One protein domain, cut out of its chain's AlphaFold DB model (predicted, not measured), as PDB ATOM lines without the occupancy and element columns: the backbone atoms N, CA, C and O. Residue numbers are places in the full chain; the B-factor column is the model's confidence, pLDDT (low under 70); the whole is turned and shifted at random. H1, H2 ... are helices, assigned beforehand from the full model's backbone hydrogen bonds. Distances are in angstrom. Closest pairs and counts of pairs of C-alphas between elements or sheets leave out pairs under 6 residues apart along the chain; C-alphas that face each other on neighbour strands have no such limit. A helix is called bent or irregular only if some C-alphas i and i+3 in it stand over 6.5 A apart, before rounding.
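Overview. This is residues 2 to 68 of the 73 residues of an uncharacterized protein of Actinobacteria bacterium (UniProt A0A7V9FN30). A long bent helix, H1, makes most of a thin rod, with a second helix, H2, turning off its far end at a corner and a wide loop, residues 2 to 21, folding back on itself before its near end. Residues 58 to 68, of which 58 to 67 belong to H2, stick out free. The printed part has 67 residues with two named helices, H1 then H2, and no named strand; its class is all helix. It is extended, with a radius of gyration of the C-alphas of 21.2 A, and spans 62 by 27 by 12 A.

Arrangement. H1, residues 22 to 48, was assigned as one helix by its hydrogen bonds, but it is bent: C-alphas 32 and 35 are 7.2 A apart. Its arms, H1a at residues 22 to 32 and H1b at residues 35 to 48, stand at a steep tilt of 60 degrees. H2, residues 51 to 67, follows H1b after a tight link of 2 residues. H1b and H2 only just touch, and only at the corner, with 3 pairs of C-alphas within 8 A; the closest are those of Tyr 47 and Gly 53, 5.4 A apart. Their lines are about perpendicular, at 81 degrees. H1a and H2 are apart. In H1a, H1b and H2 every O i to N i+4 pair is within hydrogen-bond range.

Along the chain. H1a begins at C-alpha 22, (221.340, 278.913, -191.835), and is 15.7 A long from first to last C-alpha. H1b measures 19.9 A and ends at C-alpha 48, (252.162, 266.367, -179.339). H2 measures 24.7 A and ends at C-alpha 67, (252.232, 284.767, -166.125).

Size, cuts and confidence. The two C-alphas farthest apart, those of Leu 13 and Arg 66, are 63.1 A apart. The printed part has no cut. Its mean pLDDT is 93.0, and no printed residue is under 70.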
ATOM      1  N   PRO A   2     222.270 270.558-206.999       88.81
ATOM      2  CA  PRO A   2     222.578 270.849-205.605       88.81
ATOM      3  C   PRO A   2     222.990 272.316-205.445       88.81
ATOM      4  O   PRO A   2     223.788 272.827-206.229       88.81
ATOM      5  N   CYS A   3     222.447 272.991-204.438       91.06
ATOM      6  CA  CYS A   3     222.916 274.305-204.032       91.06
ATOM      7  C   CYS A   3     224.375 274.191-203.556       91.06
ATOM      8  O   CYS A   3     224.643 273.373-202.676       91.06
ATOM      9  N   PRO A   4     225.312 275.014-204.053       89.19
ATOM     10  CA  PRO A   4     226.708 274.946-203.625       89.19
ATOM     11  C   PRO A   4     226.933 275.451-202.189       89.19
ATOM     12  O   PRO A   4     228.006 275.237-201.640       89.19
ATOM     13  N   VAL A   5     225.942 276.120-201.584       91.06
ATOM     14  CA  VAL A   5     226.052 276.737-200.249       91.06
ATOM     15  C   VAL A   5     225.486 275.840-199.146       91.06
ATOM     16  O   VAL A   5     226.074 275.749-198.076       91.06
ATOM     17  N   CYS A   6     224.350 275.178-199.384       93.50
ATOM     18  CA  CYS A   6     223.702 274.321-198.381       93.50
ATOM     19  C   CYS A   6     223.539 272.859-198.826       93.50
ATOM     20  O   CYS A   6     223.007 272.039-198.081       93.50
ATOM     21  N   GLY A   7     223.894 272.512-200.066       91.00
ATOM     22  CA  GLY A   7     223.772 271.150-200.591       91.00
ATOM     23  C   GLY A   7     222.347 270.650-200.829       91.00
ATOM     24  O   GLY A   7     222.166 269.455-201.052       91.00
ATOM     25  N   ILE A   8     221.305 271.495-200.743       93.50
ATOM     26  CA  ILE A   8     219.938 271.040-201.056       93.50
ATOM     27  C   ILE A   8     219.826 270.773-202.548       93.50
ATOM     28  O   ILE A   8     220.303 271.566-203.356       93.50
ATOM     29  N   SER A   9     219.182 269.676-202.931       92.75
ATOM     30  CA  SER A   9     218.834 269.472-204.333       92.75
ATOM     31  C   SER A   9     217.661 270.377-204.693       92.75
ATOM     32  O   SER A   9     216.565 270.200-204.171       92.75
ATOM     33  N   LEU A  10     217.896 271.331-205.591       88.75
ATOM     34  CA  LEU A  10     216.881 272.260-206.083       88.75
ATOM     35  C   LEU A  10     216.328 271.817-207.433       88.75
ATOM     36  O   LEU A  10     217.065 271.319-208.297       88.75
ATOM     37  N   GLU A  11     215.040 272.068-207.646       89.25
ATOM     38  CA  GLU A  11     214.466 272.086-208.988       89.25
ATOM     39  C   GLU A  11     215.054 273.247-209.795       89.25
ATOM     40  O   GLU A  11     215.399 274.296-209.258       89.25
ATOM     41  N   ARG A  12     215.185 273.068-211.114       78.69
ATOM     42  CA  ARG A  12     215.920 274.013-211.969       78.69
ATOM     43  C   ARG A  12     215.340 275.432-211.967       78.69
ATOM     44  O   ARG A  12     216.109 276.372-212.080       78.69
ATOM     45  N   LEU A  13     214.022 275.575-211.847       77.69
ATOM     46  CA  LEU A  13     213.347 276.879-211.831       77.69
ATOM     47  C   LEU A  13     213.308 277.523-210.437       77.69
ATOM     48  O   LEU A  13     213.096 278.721-210.339       77.69
ATOM     49  N   ALA A  14     213.545 276.745-209.379       78.75
ATOM     50  CA  ALA A  14     213.561 277.220-207.995       78.75
ATOM     51  C   ALA A  14     214.975 277.594-207.512       78.75
ATOM     52  O   ALA A  14     215.151 277.996-206.365       78.75
ATOM     53  N   ALA A  15     215.996 277.428-208.360       75.94
ATOM     54  CA  ALA A  15     217.385 277.664-207.984       75.94
ATOM     55  C   ALA A  15     217.675 279.142-207.684       75.94
ATOM     56  O   ALA A  15     218.388 279.431-206.727       75.94
ATOM     57  N   ASP A  16     217.087 280.049-208.468       77.44
ATOM     58  CA  ASP A  16     217.343 281.491-208.365       77.44
ATOM     59  C   ASP A  16     216.585 282.156-207.200       77.44
ATOM     60  O   ASP A  16     216.990 283.215-206.730       77.44
ATOM     61  N   GLU A  17     215.510 281.533-206.702       85.81
ATOM     62  CA  GLU A  17     214.709 282.018-205.563       85.81
ATOM     63  C   GLU A  17     215.097 281.339-204.236       85.81
ATOM     64  O   GLU A  17     214.573 281.659-203.169       85.81
ATOM     65  N   HIS A  18     216.023 280.379-204.273       89.25
ATOM     66  CA  HIS A  18     216.388 279.614-203.092       89.25
ATOM     67  C   HIS A  18     217.151 280.454-202.059       89.25
ATOM     68  O   HIS A  18     218.309 280.817-202.274       89.25
ATOM     69  N   ASP A  19     216.547 280.642-200.885       92.88
ATOM     70  CA  ASP A  19     217.258 281.071-199.682       92.88
ATOM     71  C   ASP A  19     217.675 279.857-198.843       92.88
ATOM     72  O   ASP A  19     216.883 278.962-198.529       92.88
ATOM     73  N   CYS A  20     218.957 279.800-198.507       93.50
ATOM     74  CA  CYS A  20     219.518 278.696-197.748       93.50
ATOM     75  C   CYS A  20     219.218 278.873-196.255       93.50
ATOM     76  O   CYS A  20     219.661 279.851-195.650       93.50
ATOM     77  N   ASP A  21     218.592 277.876-195.639       93.38
ATOM     78  CA  ASP A  21     218.444 277.812-194.186       93.38
ATOM     79  C   ASP A  21     219.820 277.854-193.471       93.38
ATOM     80  O   ASP A  21     220.707 277.075-193.841       93.38
ATOM     81  N   PRO A  22     220.043 278.755-192.492       92.75
ATOM     82  CA  PRO A  22     221.340 278.913-191.835       92.75
ATOM     83  C   PRO A  22     221.866 277.654-191.138       92.75
ATOM     84  O   PRO A  22     223.061 277.378-191.240       92.75
ATOM     85  N   GLU A  23     221.011 276.879-190.465       93.75
ATOM     86  CA  GLU A  23     221.429 275.648-189.778       93.75
ATOM     87  C   GLU A  23     221.904 274.614-190.800       93.75
ATOM     88  O   GLU A  23     222.998 274.060-190.691       93.75
ATOM     89  N   ARG A  24     221.157 274.464-191.894       92.69
ATOM     90  CA  ARG A  24     221.525 273.555-192.977       92.69
ATOM     91  C   ARG A  24     222.803 273.967-193.713       92.69
ATOM     92  O   ARG A  24     223.523 273.101-194.211       92.69
ATOM     93  N   ARG A  25     223.112 275.270-193.801       93.81
ATOM     94  CA  ARG A  25     224.420 275.741-194.306       93.81
ATOM     95  C   ARG A  25     225.551 275.257-193.398       93.81
ATOM     96  O   ARG A  25     226.548 274.755-193.909       93.81
ATOM     97  N   LEU A  26     225.389 275.386-192.078       93.44
ATOM     98  CA  LEU A  26     226.393 274.944-191.108       93.44
ATOM     99  C   LEU A  26     226.630 273.437-191.203       93.44
ATOM    100  O   LEU A  26     227.780 273.022-191.320       93.44
ATOM    101  N   ASP A  27     225.568 272.636-191.257       93.38
ATOM    102  CA  ASP A  27     225.680 271.183-191.409       93.38
ATOM    103  C   ASP A  27     226.422 270.795-192.691       93.38
ATOM    104  O   ASP A  27     227.301 269.929-192.685       93.38
ATOM    105  N   TYR A  28     226.103 271.464-193.802       93.25
ATOM    106  CA  TYR A  28     226.760 271.221-195.081       93.25
ATOM    107  C   TYR A  28     228.252 271.574-195.033       93.25
ATOM    108  O   TYR A  28     229.079 270.795-195.513       93.25
ATOM    109  N   MET A  29     228.613 272.703-194.419       91.62
ATOM    110  CA  MET A  29     230.010 273.104-194.234       91.62
ATOM    111  C   MET A  29     230.771 272.135-193.324       91.62
ATOM    112  O   MET A  29     231.862 271.695-193.681       91.62
ATOM    113  N   LEU A  30     230.190 271.756-192.182       91.81
ATOM    114  CA  LEU A  30     230.792 270.796-191.254       91.81
ATOM    115  C   LEU A  30     231.011 269.437-191.916       91.81
ATOM    116  O   LEU A  30     232.057 268.821-191.723       91.81
ATOM    117  N   PHE A  31     230.060 268.987-192.735       92.25
ATOM    118  CA  PHE A  31     230.214 267.747-193.484       92.25
ATOM    119  C   PHE A  31     231.429 267.786-194.420       92.25
ATOM    120  O   PHE A  31     232.174 266.810-194.467       92.25
ATOM    121  N   HIS A  32     231.642 268.900-195.128       91.75
ATOM    122  CA  HIS A  32     232.775 269.059-196.046       91.75
ATOM    123  C   HIS A  32     234.113 269.174-195.314       91.75
ATOM    124  O   HIS A  32     235.113 268.657-195.796       91.75
ATOM    125  N   LEU A  33     234.129 269.813-194.144       94.38
ATOM    126  CA  LEU A  33     235.348 270.014-193.360       94.38
ATOM    127  C   LEU A  33     235.720 268.805-192.497       94.38
ATOM    128  O   LEU A  33     236.809 268.794-191.934       94.38
ATOM    129  N   ARG A  34     234.851 267.794-192.367       92.75
ATOM    130  CA  ARG A  34     235.065 266.692-191.419       92.75
ATOM    131  C   ARG A  34     236.391 265.966-191.643       92.75
ATOM    132  O   ARG A  34     237.127 265.762-190.688       92.75
ATOM    133  N   GLU A  35     236.716 265.628-192.889       95.31
ATOM    134  CA  GLU A  35     237.981 264.953-193.210       95.31
ATOM    135  C   GLU A  35     239.194 265.853-192.929       95.31
ATOM    136  O   GLU A  35     240.181 265.405-192.352       95.31
ATOM    137  N   GLU A  36     239.117 267.141-193.270       95.94
ATOM    138  CA  GLU A  36     240.194 268.096-192.985       95.94
ATOM    139  C   GLU A  36     240.416 268.276-191.477       95.94
ATOM    140  O   GLU A  36     241.559 268.350-191.024       95.94
ATOM    141  N   VAL A  37     239.334 268.303-190.693       94.94
ATOM    142  CA  VAL A  37     239.385 268.349-189.228       94.94
ATOM    143  C   VAL A  37     240.015 267.073-188.675       94.94
ATOM    144  O   VAL A  37     240.938 267.172-187.874       94.94
ATOM    145  N   GLU A  38     239.596 265.892-189.137       96.50
ATOM    146  CA  GLU A  38     240.172 264.608-188.712       96.50
ATOM    147  C   GLU A  38     241.683 264.539-189.006       96.50
ATOM    148  O   GLU A  38     242.475 264.122-188.155       96.50
ATOM    149  N   LEU A  39     242.114 265.000-190.185       97.62
ATOM    150  CA  LEU A  39     243.530 265.066-190.556       97.62
ATOM    151  C   LEU A  39     244.312 266.052-189.683       97.62
ATOM    152  O   LEU A  39     245.431 265.751-189.260       97.62
ATOM    153  N   LEU A  40     243.733 267.219-189.401       97.56
ATOM    154  CA  LEU A  40     244.334 268.209-188.515       97.56
ATOM    155  C   LEU A  40     244.483 267.657-187.092       97.56
ATOM    156  O   LEU A  40     245.562 267.765-186.512       97.56
ATOM    157  N   GLU A  41     243.437 267.044-186.542       98.25
ATOM    158  CA  GLU A  41     243.447 266.432-185.212       98.25
ATOM    159  C   GLU A  41     244.504 265.331-185.110       98.25
ATOM    160  O   GLU A  41     245.307 265.331-184.173       98.25
ATOM    161  N   ALA A  42     244.577 264.443-186.104       98.25
ATOM    162  CA  ALA A  42     245.610 263.414-186.177       98.25
ATOM    163  C   ALA A  42     247.024 264.018-186.258       98.25
ATOM    164  O   ALA A  42     247.944 263.542-185.588       98.25
ATOM    165  N   GLY A  43     247.203 265.091-187.033       98.56
ATOM    166  CA  GLY A  43     248.470 265.817-187.135       98.56
ATOM    167  C   GLY A  43     248.892 266.464-185.815       98.56
ATOM    168  O   GLY A  43     250.051 266.351-185.415       98.56
ATOM    169  N   ILE A  44     247.951 267.092-185.104       98.25
ATOM    170  CA  ILE A  44     248.186 267.675-183.777       98.25
ATOM    171  C   ILE A  44     248.544 266.576-182.775       98.25
ATOM    172  O   ILE A  44     249.521 266.727-182.043       98.25
ATOM    173  N   ALA A  45     247.809 265.463-182.756       98.38
ATOM    174  CA  ALA A  45     248.096 264.341-181.867       98.38
ATOM    175  C   ALA A  45     249.508 263.784-182.111       98.38
ATOM    176  O   ALA A  45     250.313 263.702-181.183       98.38
ATOM    177  N   ALA A  46     249.854 263.513-183.372       98.62
ATOM    178  CA  ALA A  46     251.187 263.047-183.746       98.62
ATOM    179  C   ALA A  46     252.288 264.054-183.369       98.62
ATOM    180  O   ALA A  46     253.367 263.665-182.913       98.62
ATOM    181  N   TYR A  47     252.022 265.354-183.526       98.44
ATOM    182  CA  TYR A  47     252.945 266.401-183.105       98.44
ATOM    183  C   TYR A  47     253.167 266.394-181.592       98.44
ATOM    184  O   TYR A  47     254.315 266.384-181.146       98.44
ATOM    185  N   LEU A  48     252.093 266.373-180.801       98.25
ATOM    186  CA  LEU A  48     252.162 266.367-179.339       98.25
ATOM    187  C   LEU A  48     252.849 265.104-178.795       98.25
ATOM    188  O   LEU A  48     253.546 265.183-177.783       98.25
ATOM    189  N   ASP A  49     252.752 263.981-179.510       98.25
ATOM    190  CA  ASP A  49     253.473 262.737-179.214       98.25
ATOM    191  C   ASP A  49     254.951 262.750-179.642       98.25
ATOM    192  O   ASP A  49     255.735 261.870-179.259       98.25
ATOM    193  N   SER A  50     255.392 263.748-180.406       98.62
ATOM    194  CA  SER A  50     256.804 263.913-180.745       98.62
ATOM    195  C   SER A  50     257.616 264.452-179.558       98.62
ATOM    196  O   SER A  50     257.091 265.023-178.600       98.62
ATOM    197  N   ALA A  51     258.943 264.299-179.608       98.62
ATOM    198  CA  ALA A  51     259.819 264.877-178.584       98.62
ATOM    199  C   ALA A  51     259.705 266.412-178.511       98.62
ATOM    200  O   ALA A  51     259.739 266.970-177.415       98.62
ATOM    201  N   LEU A  52     259.535 267.071-179.662       98.31
ATOM    202  CA  LEU A  52     259.390 268.523-179.745       98.31
ATOM    203  C   LEU A  52     258.040 268.983-179.185       98.31
ATOM    204  O   LEU A  52     258.011 269.860-178.328       98.31
ATOM    205  N   GLY A  53     256.936 268.340-179.574       98.44
ATOM    206  CA  GLY A  53     255.606 268.696-179.069       98.44
ATOM    207  C   GLY A  53     255.458 268.506-177.557       98.44
ATOM    208  O   GLY A  53     254.860 269.349-176.880       98.44
ATOM    209  N   ARG A  54     256.078 267.465-176.983       98.31
ATOM    210  CA  ARG A  54     256.163 267.304-175.521       98.31
ATOM    211  C   ARG A  54     256.952 268.427-174.850       98.31
ATOM    212  O   ARG A  54     256.542 268.908-173.793       98.31
ATOM    213  N   PHE A  55     258.073 268.839-175.445       98.31
ATOM    214  CA  PHE A  55     258.862 269.959-174.935       98.31
ATOM    215  C   PHE A  55     258.063 271.266-174.972       98.31
ATOM    216  O   PHE A  55     258.000 271.964-173.960       98.31
ATOM    217  N   ASP A  56     257.398 271.560-176.087       98.38
ATOM    218  CA  ASP A  56     256.575 272.758-176.245       98.38
ATOM    219  C   ASP A  56     255.414 272.790-175.251       98.38
ATOM    220  O   ASP A  56     255.178 273.815-174.612       98.38
ATOM    221  N   SER A  57     254.737 271.656-175.053       97.38
ATOM    222  CA  SER A  57     253.653 271.525-174.071       97.38
ATOM    223  C   SER A  57     254.143 271.812-172.649       97.38
ATOM    224  O   SER A  57     253.532 272.585-171.910       97.38
ATOM    225  N   TRP A  58     255.291 271.242-172.276       97.00
ATOM    226  CA  TRP A  58     255.933 271.506-170.989       97.00
ATOM    227  C   TRP A  58     256.351 272.975-170.832       97.00
ATOM    228  O   TRP A  58     256.181 273.572-169.764       97.00
ATOM    229  N   TYR A  59     256.896 273.573-171.892       97.56
ATOM    230  CA  TYR A  59     257.341 274.960-171.879       97.56
ATOM    231  C   TYR A  59     256.155 275.917-171.741       97.56
ATOM    232  O   TYR A  59     256.198 276.822-170.904       97.56
ATOM    233  N   ALA A  60     255.083 275.686-172.501       97.06
ATOM    234  CA  ALA A  60     253.858 276.474-172.467       97.06
ATOM    235  C   ALA A  60     253.231 276.493-171.065       97.06
ATOM    236  O   ALA A  60     252.891 277.566-170.564       97.06
ATOM    237  N   GLU A  61     253.159 275.341-170.391       96.69
ATOM    238  CA  GLU A  61     252.640 275.267-169.020       96.69
ATOM    239  C   GLU A  61     253.479 276.103-168.046       96.69
ATOM    240  O   GLU A  61     252.952 276.871-167.240       96.69
ATOM    241  N   ARG A  62     254.808 276.054-168.172       95.75
ATOM    242  CA  ARG A  62     255.693 276.898-167.360       95.75
ATOM    243  C   ARG A  62     255.513 278.387-167.629       95.75
ATOM    244  O   ARG A  62     255.600 279.174-166.687       95.75
ATOM    245  N   GLN A  63     255.278 278.791-168.877       96.56
ATOM    246  CA  GLN A  63     254.979 280.192-169.182       96.56
ATOM    247  C   GLN A  63     253.650 280.618-168.561       96.56
ATOM    248  O   GLN A  63     253.591 281.678-167.943       96.56
ATOM    249  N   ARG A  64     252.618 279.767-168.635       93.38
ATOM    250  CA  ARG A  64     251.314 280.028-168.015       93.38
ATOM    251  C   ARG A  64     251.445 280.245-166.505       93.38
ATOM    252  O   ARG A  64     250.901 281.216-165.992       93.38
ATOM    253  N   LEU A  65     252.209 279.403-165.807       92.62
ATOM    254  CA  LEU A  65     252.458 279.552-164.366       92.62
ATOM    255  C   LEU A  65     253.251 280.819-164.021       92.62
ATOM    256  O   LEU A  65     252.999 281.438-162.995       92.62
ATOM    257  N   ARG A  66     254.196 281.231-164.873       90.81
ATOM    258  CA  ARG A  66     254.958 282.481-164.686       90.81
ATOM    259  C   ARG A  66     254.118 283.738-164.905       90.81
ATOM    260  O   ARG A  66     254.431 284.775-164.334       90.81
ATOM    261  N   GLN A  67     253.111 283.653-165.771       86.88
ATOM    262  CA  GLN A  67     252.232 284.767-166.125       86.88
ATOM    263  C   GLN A  67     251.025 284.894-165.192       86.88
ATOM    264  O   GLN A  67     250.347 285.917-165.227       86.88
ATOM    265  N   GLN A  68     250.753 283.892-164.353       77.12
ATOM    266  CA  GLN A  68     249.755 284.020-163.299       77.12
ATOM    267  C   GLN A  68     250.308 284.946-162.205       77.12
ATOM    268  O   GLN A  68     251.317 284.605-161.581       77.12
TER     269      GLN A  68